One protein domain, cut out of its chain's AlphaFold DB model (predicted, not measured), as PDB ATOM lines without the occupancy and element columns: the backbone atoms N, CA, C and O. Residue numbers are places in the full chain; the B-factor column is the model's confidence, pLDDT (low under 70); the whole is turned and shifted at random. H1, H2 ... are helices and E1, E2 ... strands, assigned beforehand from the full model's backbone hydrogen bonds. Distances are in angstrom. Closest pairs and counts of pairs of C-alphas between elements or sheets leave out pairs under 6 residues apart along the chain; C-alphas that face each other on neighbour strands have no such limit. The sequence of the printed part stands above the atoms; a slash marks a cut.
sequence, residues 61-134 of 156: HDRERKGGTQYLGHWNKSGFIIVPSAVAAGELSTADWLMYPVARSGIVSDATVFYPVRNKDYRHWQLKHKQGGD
ATOM      1  N   HIS A  61      43.977 -12.390  32.184       69.12
ATOM      2  CA  HIS A  61      43.723 -11.035  31.722       69.12
ATOM      3  C   HIS A  61      42.763 -10.321  32.660       69.12
ATOM      4  O   HIS A  61      41.645 -10.777  32.877       69.12
ATOM      5  N   ASP A  62      43.168  -9.153  33.144       72.88
ATOM      6  CA  ASP A  62      42.219  -8.174  33.664       72.88
ATOM      7  C   ASP A  62      41.773  -7.295  32.487       72.88
ATOM      8  O   ASP A  62      42.589  -6.916  31.642       72.88
ATOM      9  N   ARG A  63      40.476  -6.984  32.385       60.91
ATOM     10  CA  ARG A  63      39.989  -6.087  31.324       60.91
ATOM     11  C   ARG A  63      40.363  -4.646  31.656       60.91
ATOM     12  O   ARG A  63      40.103  -4.174  32.761       60.91
ATOM     13  N   GLU A  64      40.929  -3.918  30.695       60.66
ATOM     14  CA  GLU A  64      41.404  -2.563  30.967       60.66
ATOM     15  C   GLU A  64      40.302  -1.558  31.359       60.66
ATOM     16  O   GLU A  64      39.136  -1.610  30.958       60.66
ATOM     17  N   ARG A  65      40.768  -0.579  32.140       53.47
ATOM     18  CA  ARG A  65      40.180   0.709  32.524       53.47
ATOM     19  C   ARG A  65      38.994   0.715  33.496       53.47
ATOM     20  O   ARG A  65      38.943   1.678  34.255       53.47
ATOM     21  N   LYS A  66      38.108  -0.296  33.546       56.94
ATOM     22  CA  LYS A  66      37.045  -0.430  34.590       56.94
ATOM     23  C   LYS A  66      36.506  -1.858  34.844       56.94
ATOM     24  O   LYS A  66      35.589  -2.000  35.647       56.94
ATOM     25  N   GLY A  67      37.001  -2.894  34.162       64.94
ATOM     26  CA  GLY A  67      36.477  -4.262  34.303       64.94
ATOM     27  C   GLY A  67      37.128  -4.997  35.470       64.94
ATOM     28  O   GLY A  67      38.273  -4.707  35.802       64.94
ATOM     29  N   GLY A  68      36.401  -5.902  36.121       75.38
ATOM     30  CA  GLY A  68      36.893  -6.617  37.294       75.38
ATOM     31  C   GLY A  68      38.119  -7.497  37.030       75.38
ATOM     32  O   GLY A  68      38.639  -7.585  35.917       75.38
ATOM     33  N   THR A  69      38.607  -8.138  38.090       85.12
ATOM     34  CA  THR A  69      39.714  -9.090  37.963       85.12
ATOM     35  C   THR A  69      39.171 -10.484  37.678       85.12
ATOM     36  O   THR A  69      38.277 -10.967  38.380       85.12
ATOM     37  N   GLN A  70      39.717 -11.126  36.644       85.62
ATOM     38  CA  GLN A  70      39.204 -12.396  36.139       85.62
ATOM     39  C   GLN A  70      39.080 -13.428  37.261       85.62
ATOM     40  O   GLN A  70      40.034 -13.698  37.995       85.62
ATOM     41  N   TYR A  71      37.892 -14.016  37.375       88.06
ATOM     42  CA  TYR A  71      37.621 -15.110  38.294       88.06
ATOM     43  C   TYR A  71      38.179 -16.425  37.739       88.06
ATOM     44  O   TYR A  71      37.888 -16.797  36.605       88.06
ATOM     45  N   LEU A  72      38.961 -17.134  38.556       87.31
ATOM     46  CA  LEU A  72      39.680 -18.357  38.178       87.31
ATOM     47  C   LEU A  72      39.168 -19.598  38.918       87.31
ATOM     48  O   LEU A  72      39.833 -20.630  38.941       87.31
ATOM     49  N   GLY A  73      38.000 -19.512  39.550       88.75
ATOM     50  CA  GLY A  73      37.435 -20.608  40.331       88.75
ATOM     51  C   GLY A  73      37.537 -20.403  41.838       88.75
ATOM     52  O   GLY A  73      38.190 -19.492  42.345       88.75
ATOM     53  N   HIS A  74      36.820 -21.249  42.563       91.19
ATOM     54  CA  HIS A  74      36.913 -21.385  44.009       91.19
ATOM     55  C   HIS A  74      37.680 -22.673  44.303       91.19
ATOM     56  O   HIS A  74      37.241 -23.733  43.873       91.19
ATOM     57  N   TRP A  75      38.805 -22.589  45.005       92.00
ATOM     58  CA  TRP A  75      39.776 -23.674  45.160       92.00
ATOM     59  C   TRP A  75      39.868 -24.161  46.604       92.00
ATOM     60  O   TRP A  75      39.729 -23.382  47.550       92.00
ATOM     61  N   ASN A  76      40.147 -25.450  46.774       90.69
ATOM     62  CA  ASN A  76      40.565 -26.048  48.036       90.69
ATOM     63  C   ASN A  76      41.577 -27.183  47.785       90.69
ATOM     64  O   ASN A  76      42.019 -27.401  46.660       90.69
ATOM     65  N   LYS A  77      41.935 -27.939  48.832       88.38
ATOM     66  CA  LYS A  77      42.911 -29.044  48.734       88.38
ATOM     67  C   LYS A  77      42.457 -30.219  47.849       88.38
ATOM     68  O   LYS A  77      43.277 -31.066  47.522       88.38
ATOM     69  N   SER A  78      41.173 -30.296  47.498       84.19
ATOM     70  CA  SER A  78      40.576 -31.376  46.699       84.19
ATOM     71  C   SER A  78      40.285 -31.001  45.242       84.19
ATOM     72  O   SER A  78      39.872 -31.865  44.476       84.19
ATOM     73  N   GLY A  79      40.478 -29.736  44.856       84.00
ATOM     74  CA  GLY A  79      40.217 -29.251  43.501       84.00
ATOM     75  C   GLY A  79      39.549 -27.883  43.502       84.00
ATOM     76  O   GLY A  79      39.714 -27.094  44.437       84.00
ATOM     77  N   PHE A  80      38.771 -27.601  42.456       85.88
ATOM     78  CA  PHE A  80      38.053 -26.339  42.340       85.88
ATOM     79  C   PHE A  80      36.641 -26.490  41.782       85.88
ATOM     80  O   PHE A  80      36.272 -27.485  41.155       85.88
ATOM     81  N   ILE A  81      35.849 -25.458  42.038       86.38
ATOM     82  CA  ILE A  81      34.464 -25.321  41.601       86.38
ATOM     83  C   ILE A  81      34.271 -23.963  40.927       86.38
ATOM     84  O   ILE A  81      34.938 -22.977  41.265       86.38
ATOM     85  N   ILE A  82      33.308 -23.889  40.013       84.75
ATOM     86  CA  ILE A  82      32.834 -22.622  39.454       84.75
ATOM     87  C   ILE A  82      31.559 -22.187  40.167       84.75
ATOM     88  O   ILE A  82      30.558 -22.906  40.183       84.75
ATOM     89  N   VAL A  83      31.597 -20.977  40.724       86.25
ATOM     90  CA  VAL A  83      30.454 -20.321  41.365       86.25
ATOM     91  C   VAL A  83      29.921 -19.236  40.419       86.25
ATOM     92  O   VAL A  83      30.604 -18.231  40.224       86.25
ATOM     93  N   PRO A  84      28.719 -19.387  39.828       83.19
ATOM     94  CA  PRO A  84      28.225 -18.466  38.797       83.19
ATOM     95  C   PRO A  84      28.146 -16.993  39.224       83.19
ATOM     96  O   PRO A  84      28.483 -16.105  38.444       83.19
ATOM     97  N   SER A  85      27.750 -16.715  40.471       82.62
ATOM     98  CA  SER A  85      27.725 -15.344  41.004       82.62
ATOM     99  C   SER A  85      29.123 -14.727  41.077       82.62
ATOM    100  O   SER A  85      29.282 -13.539  40.808       82.62
ATOM    101  N   ALA A  86      30.138 -15.537  41.379       86.44
ATOM    102  CA  ALA A  86      31.531 -15.115  41.449       86.44
ATOM    103  C   ALA A  86      32.141 -14.873  40.061       86.44
ATOM    104  O   ALA A  86      32.962 -13.972  39.917       86.44
ATOM    105  N   VAL A  87      31.696 -15.613  39.036       83.31
ATOM    106  CA  VAL A  87      32.028 -15.313  37.632       83.31
ATOM    107  C   VAL A  87      31.547 -13.901  37.295       83.31
ATOM    108  O   VAL A  87      32.347 -13.057  36.911       83.31
ATOM    109  N   ALA A  88      30.260 -13.613  37.513       83.81
ATOM    110  CA  ALA A  88      29.698 -12.293  37.226       83.81
ATOM    111  C   ALA A  88      30.377 -11.179  38.042       83.81
ATOM    112  O   ALA A  88      30.695 -10.122  37.500       83.81
ATOM    113  N   ALA A  89      30.635 -11.415  39.331       85.06
ATOM    114  CA  ALA A  89      31.312 -10.452  40.191       85.06
ATOM    115  C   ALA A  89      32.752 -10.165  39.734       85.06
ATOM    116  O   ALA A  89      33.133  -8.998  39.665       85.06
ATOM    117  N   GLY A  90      33.524 -11.199  39.386       82.38
ATOM    118  CA  GLY A  90      34.897 -11.056  38.897       82.38
ATOM    119  C   GLY A  90      34.982 -10.325  37.558       82.38
ATOM    120  O   GLY A  90      35.907  -9.558  37.334       82.38
ATOM    121  N   GLU A  91      33.981 -10.475  36.692       78.75
ATOM    122  CA  GLU A  91      33.914  -9.735  35.426       78.75
ATOM    123  C   GLU A  91      33.583  -8.244  35.628       78.75
ATOM    124  O   GLU A  91      34.061  -7.381  34.887       78.75
ATOM    125  N   LEU A  92      32.761  -7.928  36.633       79.62
ATOM    126  CA  LEU A  92      32.174  -6.597  36.825       79.62
ATOM    127  C   LEU A  92      32.888  -5.737  37.874       79.62
ATOM    128  O   LEU A  92      32.661  -4.529  37.914       79.62
ATOM    129  N   SER A  93      33.705  -6.328  38.747       79.44
ATOM    130  CA  SER A  93      34.261  -5.627  39.904       79.44
ATOM    131  C   SER A  93      35.638  -6.135  40.322       79.44
ATOM    132  O   SER A  93      35.960  -7.319  40.252       79.44
ATOM    133  N   THR A  94      36.462  -5.219  40.820       80.81
ATOM    134  CA  THR A  94      37.728  -5.536  41.497       80.81
ATOM    135  C   THR A  94      37.550  -5.724  43.006       80.81
ATOM    136  O   THR A  94      38.492  -6.119  43.689       80.81
ATOM    137  N   ALA A  95      36.354  -5.456  43.540       82.31
ATOM    138  CA  ALA A  95      36.106  -5.420  44.971       82.31
ATOM    139  C   ALA A  95      36.088  -6.820  45.602       82.31
ATOM    140  O   ALA A  95      35.371  -7.720  45.170       82.31
ATOM    141  N   ASP A  96      36.851  -6.981  46.680       80.50
ATOM    142  CA  ASP A  96      37.095  -8.287  47.305       80.50
ATOM    143  C   ASP A  96      35.907  -8.836  48.071       80.50
ATOM    144  O   ASP A  96      35.710 -10.044  48.119       80.50
ATOM    145  N   TRP A  97      35.086  -7.955  48.632       78.62
ATOM    146  CA  TRP A  97      33.940  -8.339  49.450       78.62
ATOM    147  C   TRP A  97      32.842  -9.069  48.657       78.62
ATOM    148  O   TRP A  97      32.015  -9.754  49.251       78.62
ATOM    149  N   LEU A  98      32.843  -8.964  47.322       81.56
ATOM    150  CA  LEU A  98      31.954  -9.734  46.445       81.56
ATOM    151  C   LEU A  98      32.426 -11.183  46.234       81.56
ATOM    152  O   LEU A  98      31.686 -11.999  45.690       81.56
ATOM    153  N   MET A  99      33.649 -11.498  46.660       85.56
ATOM    154  CA  MET A  99      34.322 -12.774  46.446       85.56
ATOM    155  C   MET A  99      34.502 -13.473  47.794       85.56
ATOM    156  O   MET A  99      35.576 -13.438  48.394       85.56
ATOM    157  N   TYR A 100      33.433 -14.092  48.291       88.44
ATOM    158  CA  TYR A 100      33.428 -14.796  49.573       88.44
ATOM    159  C   TYR A 100      33.677 -16.304  49.404       88.44
ATOM    160  O   TYR A 100      33.232 -16.879  48.413       88.44
ATOM    161  N   PRO A 101      34.337 -16.968  50.373       91.19
ATOM    162  CA  PRO A 101      34.465 -18.421  50.378       91.19
ATOM    163  C   PRO A 101      33.105 -19.118  50.407       91.19
ATOM    164  O   PRO A 101      32.165 -18.641  51.045       91.19
ATOM    165  N   VAL A 102      33.015 -20.285  49.774       89.38
ATOM    166  CA  VAL A 102      31.789 -21.093  49.730       89.38
ATOM    167  C   VAL A 102      32.022 -22.465  50.354       89.38
ATOM    168  O   VAL A 102      33.065 -23.082  50.149       89.38
ATOM    169  N   ALA A 103      31.050 -22.948  51.125       88.44
ATOM    170  CA  ALA A 103      31.130 -24.217  51.839       88.44
ATOM    171  C   ALA A 103      30.250 -25.277  51.172       88.44
ATOM    172  O   ALA A 103      29.030 -25.125  51.090       88.44
ATOM    173  N   ARG A 104      30.845 -26.393  50.744       76.31
ATOM    174  CA  ARG A 104      30.110 -27.525  50.180       76.31
ATOM    175  C   ARG A 104      29.117 -28.081  51.204       76.31
ATOM    176  O   ARG A 104      29.473 -28.454  52.317       76.31
ATOM    177  N   SER A 105      27.859 -28.135  50.794       76.00
ATOM    178  CA  SER A 105      26.683 -28.545  51.561       76.00
ATOM    179  C   SER A 105      26.500 -27.782  52.879       76.00
ATOM    180  O   SER A 105      25.907 -28.317  53.808       76.00
ATOM    181  N   GLY A 106      27.024 -26.554  52.980       79.62
ATOM    182  CA  GLY A 106      26.982 -25.760  54.214       79.62
ATOM    183  C   GLY A 106      27.886 -26.280  55.337       79.62
ATOM    184  O   GLY A 106      27.852 -25.752  56.443       79.62
ATOM    185  N   ILE A 107      28.709 -27.297  55.071       81.50
ATOM    186  CA  ILE A 107      29.638 -27.855  56.052       81.50
ATOM    187  C   ILE A 107      30.898 -26.998  56.035       81.50
ATOM    188  O   ILE A 107      31.557 -26.895  55.002       81.50
ATOM    189  N   VAL A 108      31.258 -26.395  57.165       88.00
ATOM    190  CA  VAL A 108      32.478 -25.586  57.287       88.00
ATOM    191  C   VAL A 108      33.609 -26.468  57.806       88.00
ATOM    192  O   VAL A 108      33.660 -26.809  58.982       88.00
ATOM    193  N   SER A 109      34.501 -26.865  56.903       86.44
ATOM    194  CA  SER A 109      35.721 -27.616  57.200       86.44
ATOM    195  C   SER A 109      36.771 -27.362  56.118       86.44
ATOM    196  O   SER A 109      36.424 -26.974  54.999       86.44
ATOM    197  N   ASP A 110      38.037 -27.660  56.406       84.81
ATOM    198  CA  ASP A 110      39.139 -27.589  55.433       84.81
ATOM    199  C   ASP A 110      38.852 -28.332  54.117       84.81
ATOM    200  O   ASP A 110      39.331 -27.938  53.055       84.81
ATOM    201  N   ALA A 111      38.084 -29.424  54.180       85.19
ATOM    202  CA  ALA A 111      37.771 -30.261  53.023       85.19
ATOM    203  C   ALA A 111      36.596 -29.729  52.188       85.19
ATOM    204  O   ALA A 111      36.395 -30.156  51.051       85.19
ATOM    205  N   THR A 112      35.792 -28.825  52.745       84.94
ATOM    206  CA  THR A 112      34.508 -28.417  52.164       84.94
ATOM    207  C   THR A 112      34.441 -26.934  51.845       84.94
ATOM    208  O   THR A 112      33.613 -26.552  51.021       84.94
ATOM    209  N   VAL A 113      35.296 -26.100  52.439       91.12
ATOM    210  CA  VAL A 113      35.386 -24.675  52.111       91.12
ATOM    211  C   VAL A 113      36.296 -24.478  50.905       91.12
ATOM    212  O   VAL A 113      37.420 -24.974  50.878       91.12
ATOM    213  N   PHE A 114      35.808 -23.733  49.920       91.75
ATOM    214  CA  PHE A 114      36.560 -23.313  48.748       91.75
ATOM    215  C   PHE A 114      36.717 -21.794  48.751       91.75
ATOM    216  O   PHE A 114      35.769 -21.064  49.041       91.75
ATOM    217  N   TYR A 115      37.907 -21.323  48.390       93.31
ATOM    218  CA  TYR A 115      38.280 -19.911  48.409       93.31
ATOM    219  C   TYR A 115      38.377 -19.357  46.989       93.31
ATOM    220  O   TYR A 115      38.936 -20.031  46.124       93.31
ATOM    221  N   PRO A 116      37.857 -18.151  46.721       92.38
ATOM    222  CA  PRO A 116      37.930 -17.565  45.392       92.38
ATOM    223  C   PRO A 116      39.376 -17.242  45.038       92.38
ATOM    224  O   PRO A 116      40.081 -16.602  45.815       92.38
ATOM    225  N   VAL A 117      39.779 -17.635  43.836       91.50
ATOM    226  CA  VAL A 117      41.055 -17.256  43.236       91.50
ATOM    227  C   VAL A 117      40.765 -16.376  42.031       91.50
ATOM    228  O   VAL A 117      39.862 -16.653  41.235       91.50
ATOM    229  N   ARG A 118      41.510 -15.281  41.912       90.06
ATOM    230  CA  ARG A 118      41.405 -14.319  40.815       90.06
ATOM    231  C   ARG A 118      42.771 -14.033  40.210       90.06
ATOM    232  O   ARG A 118      43.804 -14.275  40.834       90.06
ATOM    233  N   ASN A 119      42.783 -13.464  39.009       88.38
ATOM    234  CA  ASN A 119      44.026 -13.088  38.333       88.38
ATOM    235  C   ASN A 119      44.899 -12.156  39.192       88.38
ATOM    236  O   ASN A 119      46.108 -12.355  39.279       88.38
ATOM    237  N   LYS A 120      44.310 -11.211  39.934       88.12
ATOM    238  CA  LYS A 120      45.086 -10.360  40.850       88.12
ATOM    239  C   LYS A 120      45.898 -11.149  41.892       88.12
ATOM    240  O   LYS A 120      46.981 -10.709  42.269       88.12
ATOM    241  N   ASP A 121      45.409 -12.311  42.339       90.25
ATOM    242  CA  ASP A 121      46.090 -13.143  43.335       90.25
ATOM    243  C   ASP A 121      47.323 -13.794  42.696       90.25
ATOM    244  O   ASP A 121      48.412 -13.785  43.279       90.25
ATOM    245  N   TYR A 122      47.185 -14.249  41.445       88.19
ATOM    246  CA  TYR A 122      48.300 -14.709  40.618       88.19
ATOM    247  C   TYR A 122      49.330 -13.594  40.379       88.19
ATOM    248  O   TYR A 122      50.526 -13.809  40.580       88.19
ATOM    249  N   ARG A 123      48.893 -12.374  40.036       88.00
ATOM    250  CA  ARG A 123      49.793 -11.226  39.826       88.00
ATOM    251  C   ARG A 123      50.537 -10.827  41.096       88.00
ATOM    252  O   ARG A 123      51.744 -10.600  41.043       88.00
ATOM    253  N   HIS A 124      49.867 -10.797  42.247       91.31
ATOM    254  CA  HIS A 124      50.527 -10.559  43.533       91.31
ATOM    255  C   HIS A 124      51.581 -11.630  43.839       91.31
ATOM    256  O   HIS A 124      52.687 -11.300  44.271       91.31
ATOM    257  N   TRP A 125      51.268 -12.905  43.586       92.50
ATOM    258  CA  TRP A 125      52.230 -13.993  43.742       92.50
ATOM    259  C   TRP A 125      53.429 -13.832  42.796       92.50
ATOM    260  O   TRP A 125      54.571 -13.920  43.253       92.50
ATOM    261  N   GLN A 126      53.186 -13.517  41.521       90.50
ATOM    262  CA  GLN A 126      54.219 -13.289  40.507       90.50
ATOM    263  C   GLN A 126      55.149 -12.134  40.902       90.50
ATOM    264  O   GLN A 126      56.368 -12.282  40.844       90.50
ATOM    265  N   LEU A 127      54.596 -11.007  41.365       91.38
ATOM    266  CA  LEU A 127      55.374  -9.853  41.829       91.38
ATOM    267  C   LEU A 127      56.238 -10.193  43.047       91.38
ATOM    268  O   LEU A 127      57.406  -9.806  43.104       91.38
ATOM    269  N   LYS A 128      55.683 -10.942  44.006       96.75
ATOM    270  CA  LYS A 128      56.391 -11.340  45.227       96.75
ATOM    271  C   LYS A 128      57.562 -12.283  44.941       96.75
ATOM    272  O   LYS A 128      58.617 -12.133  45.552       96.75
ATOM    273  N   HIS A 129      57.381 -13.247  44.041       95.06
ATOM    274  CA  HIS A 129      58.368 -14.306  43.799       95.06
ATOM    275  C   HIS A 129      59.237 -14.061  42.561       95.06
ATOM    276  O   HIS A 129      60.200 -14.792  42.353       95.06
ATOM    277  N   LYS A 130      58.928 -13.035  41.754       93.12
ATOM    278  CA  LYS A 130      59.583 -12.746  40.465       93.12
ATOM    279  C   LYS A 130      59.604 -13.970  39.536       93.12
ATOM    280  O   LYS A 130      60.588 -14.230  38.852       93.12
ATOM    281  N   GLN A 131      58.516 -14.736  39.550       90.81
ATOM    282  CA  GLN A 131      58.341 -15.999  38.830       90.81
ATOM    283  C   GLN A 131      56.981 -16.036  38.131       90.81
ATOM    284  O   GLN A 131      56.073 -15.296  38.499       90.81
ATOM    285  N   GLY A 132      56.828 -16.927  37.151       85.00
ATOM    286  CA  GLY A 132      55.635 -17.024  36.303       85.00
ATOM    287  C   GLY A 132      55.851 -16.365  34.940       85.00
ATOM    288  O   GLY A 132      56.987 -16.126  34.536       85.00
ATOM    289  N   GLY A 133      54.766 -16.083  34.225       80.38
ATOM    290  CA  GLY A 133      54.804 -15.559  32.861       80.38
ATOM    291  C   GLY A 133      53.577 -15.992  32.071       80.38
ATOM    292  O   GLY A 133      52.705 -16.678  32.603       80.38
ATOM    293  N   ASP A 134      53.525 -15.592  30.807       78.44
ATOM    294  CA  ASP A 134      52.443 -15.991  29.916       78.44
ATOM    295  C   ASP A 134      52.754 -17.356  29.294       78.44
ATOM    296  O   ASP A 134      53.887 -17.630  28.888       78.44
TER     297      ASP A 134
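AT A GLANCE: This is residues 61 to 134 of the 156 residues of an uncharacterized protein of Cupriavidus necator (UniProt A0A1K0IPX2). A small twisted antiparallel sheet, E2 - E1 - E3, has H1 over one face; H2 follows E3, and residues 124 to 130 stick out. The 74 printed residues, under half in named elements, run E1, E2, H1, E3, H2, mixed helices and strands. The whole is only just compact, close to loose, with radius of gyration of the C-alphas 13.2 A and spans of 37 by 27 by 18 A.

IN THESE COORDINATES: E1, residues 71 to 76, begins at C-alpha (37.621, -15.110, 38.294) and is 14.9 A long. E2 is 79 to 82, 10.7 A; H1 84 to 92, 12.7 A; E3 113 to 118, 16.5 A. H2, 119 to 129, 15.4 A, ends at C-alpha (58.368, -14.306, 43.799).

HOW THE PARTS SIT: E1 and E2 form a hairpin, with N 74 and O 81 at 2.9 A, within hydrogen-bond range. E1 and E3 have N 75 and O 115 at 2.8 A, also within range. H1 lies over E1, height over the sheet 8.8 A, slantwise to the strands at 39 degrees on the local plane; the closest C-alphas, of Tyr 71 and Gly 90, are 4.9 A apart. E2, H1 and E3 make a split strand-helix-strand unit, two same-way strands with E1 between them, its crossover right-handed. H2 only grazes the sheet with residues 119 to 122; H1 and H2 are apart. In H1 and H2 every O i to N i+4 pair is within hydrogen-bond range.

THE WHOLE: The C-alphas of Arg 65 and Ile 107, the two farthest apart, are 38.5 A apart. The printed part has no cut; the link H1 to E3, 20 residues, is long. Residues 61 and 63 to 67 have pLDDT under 70.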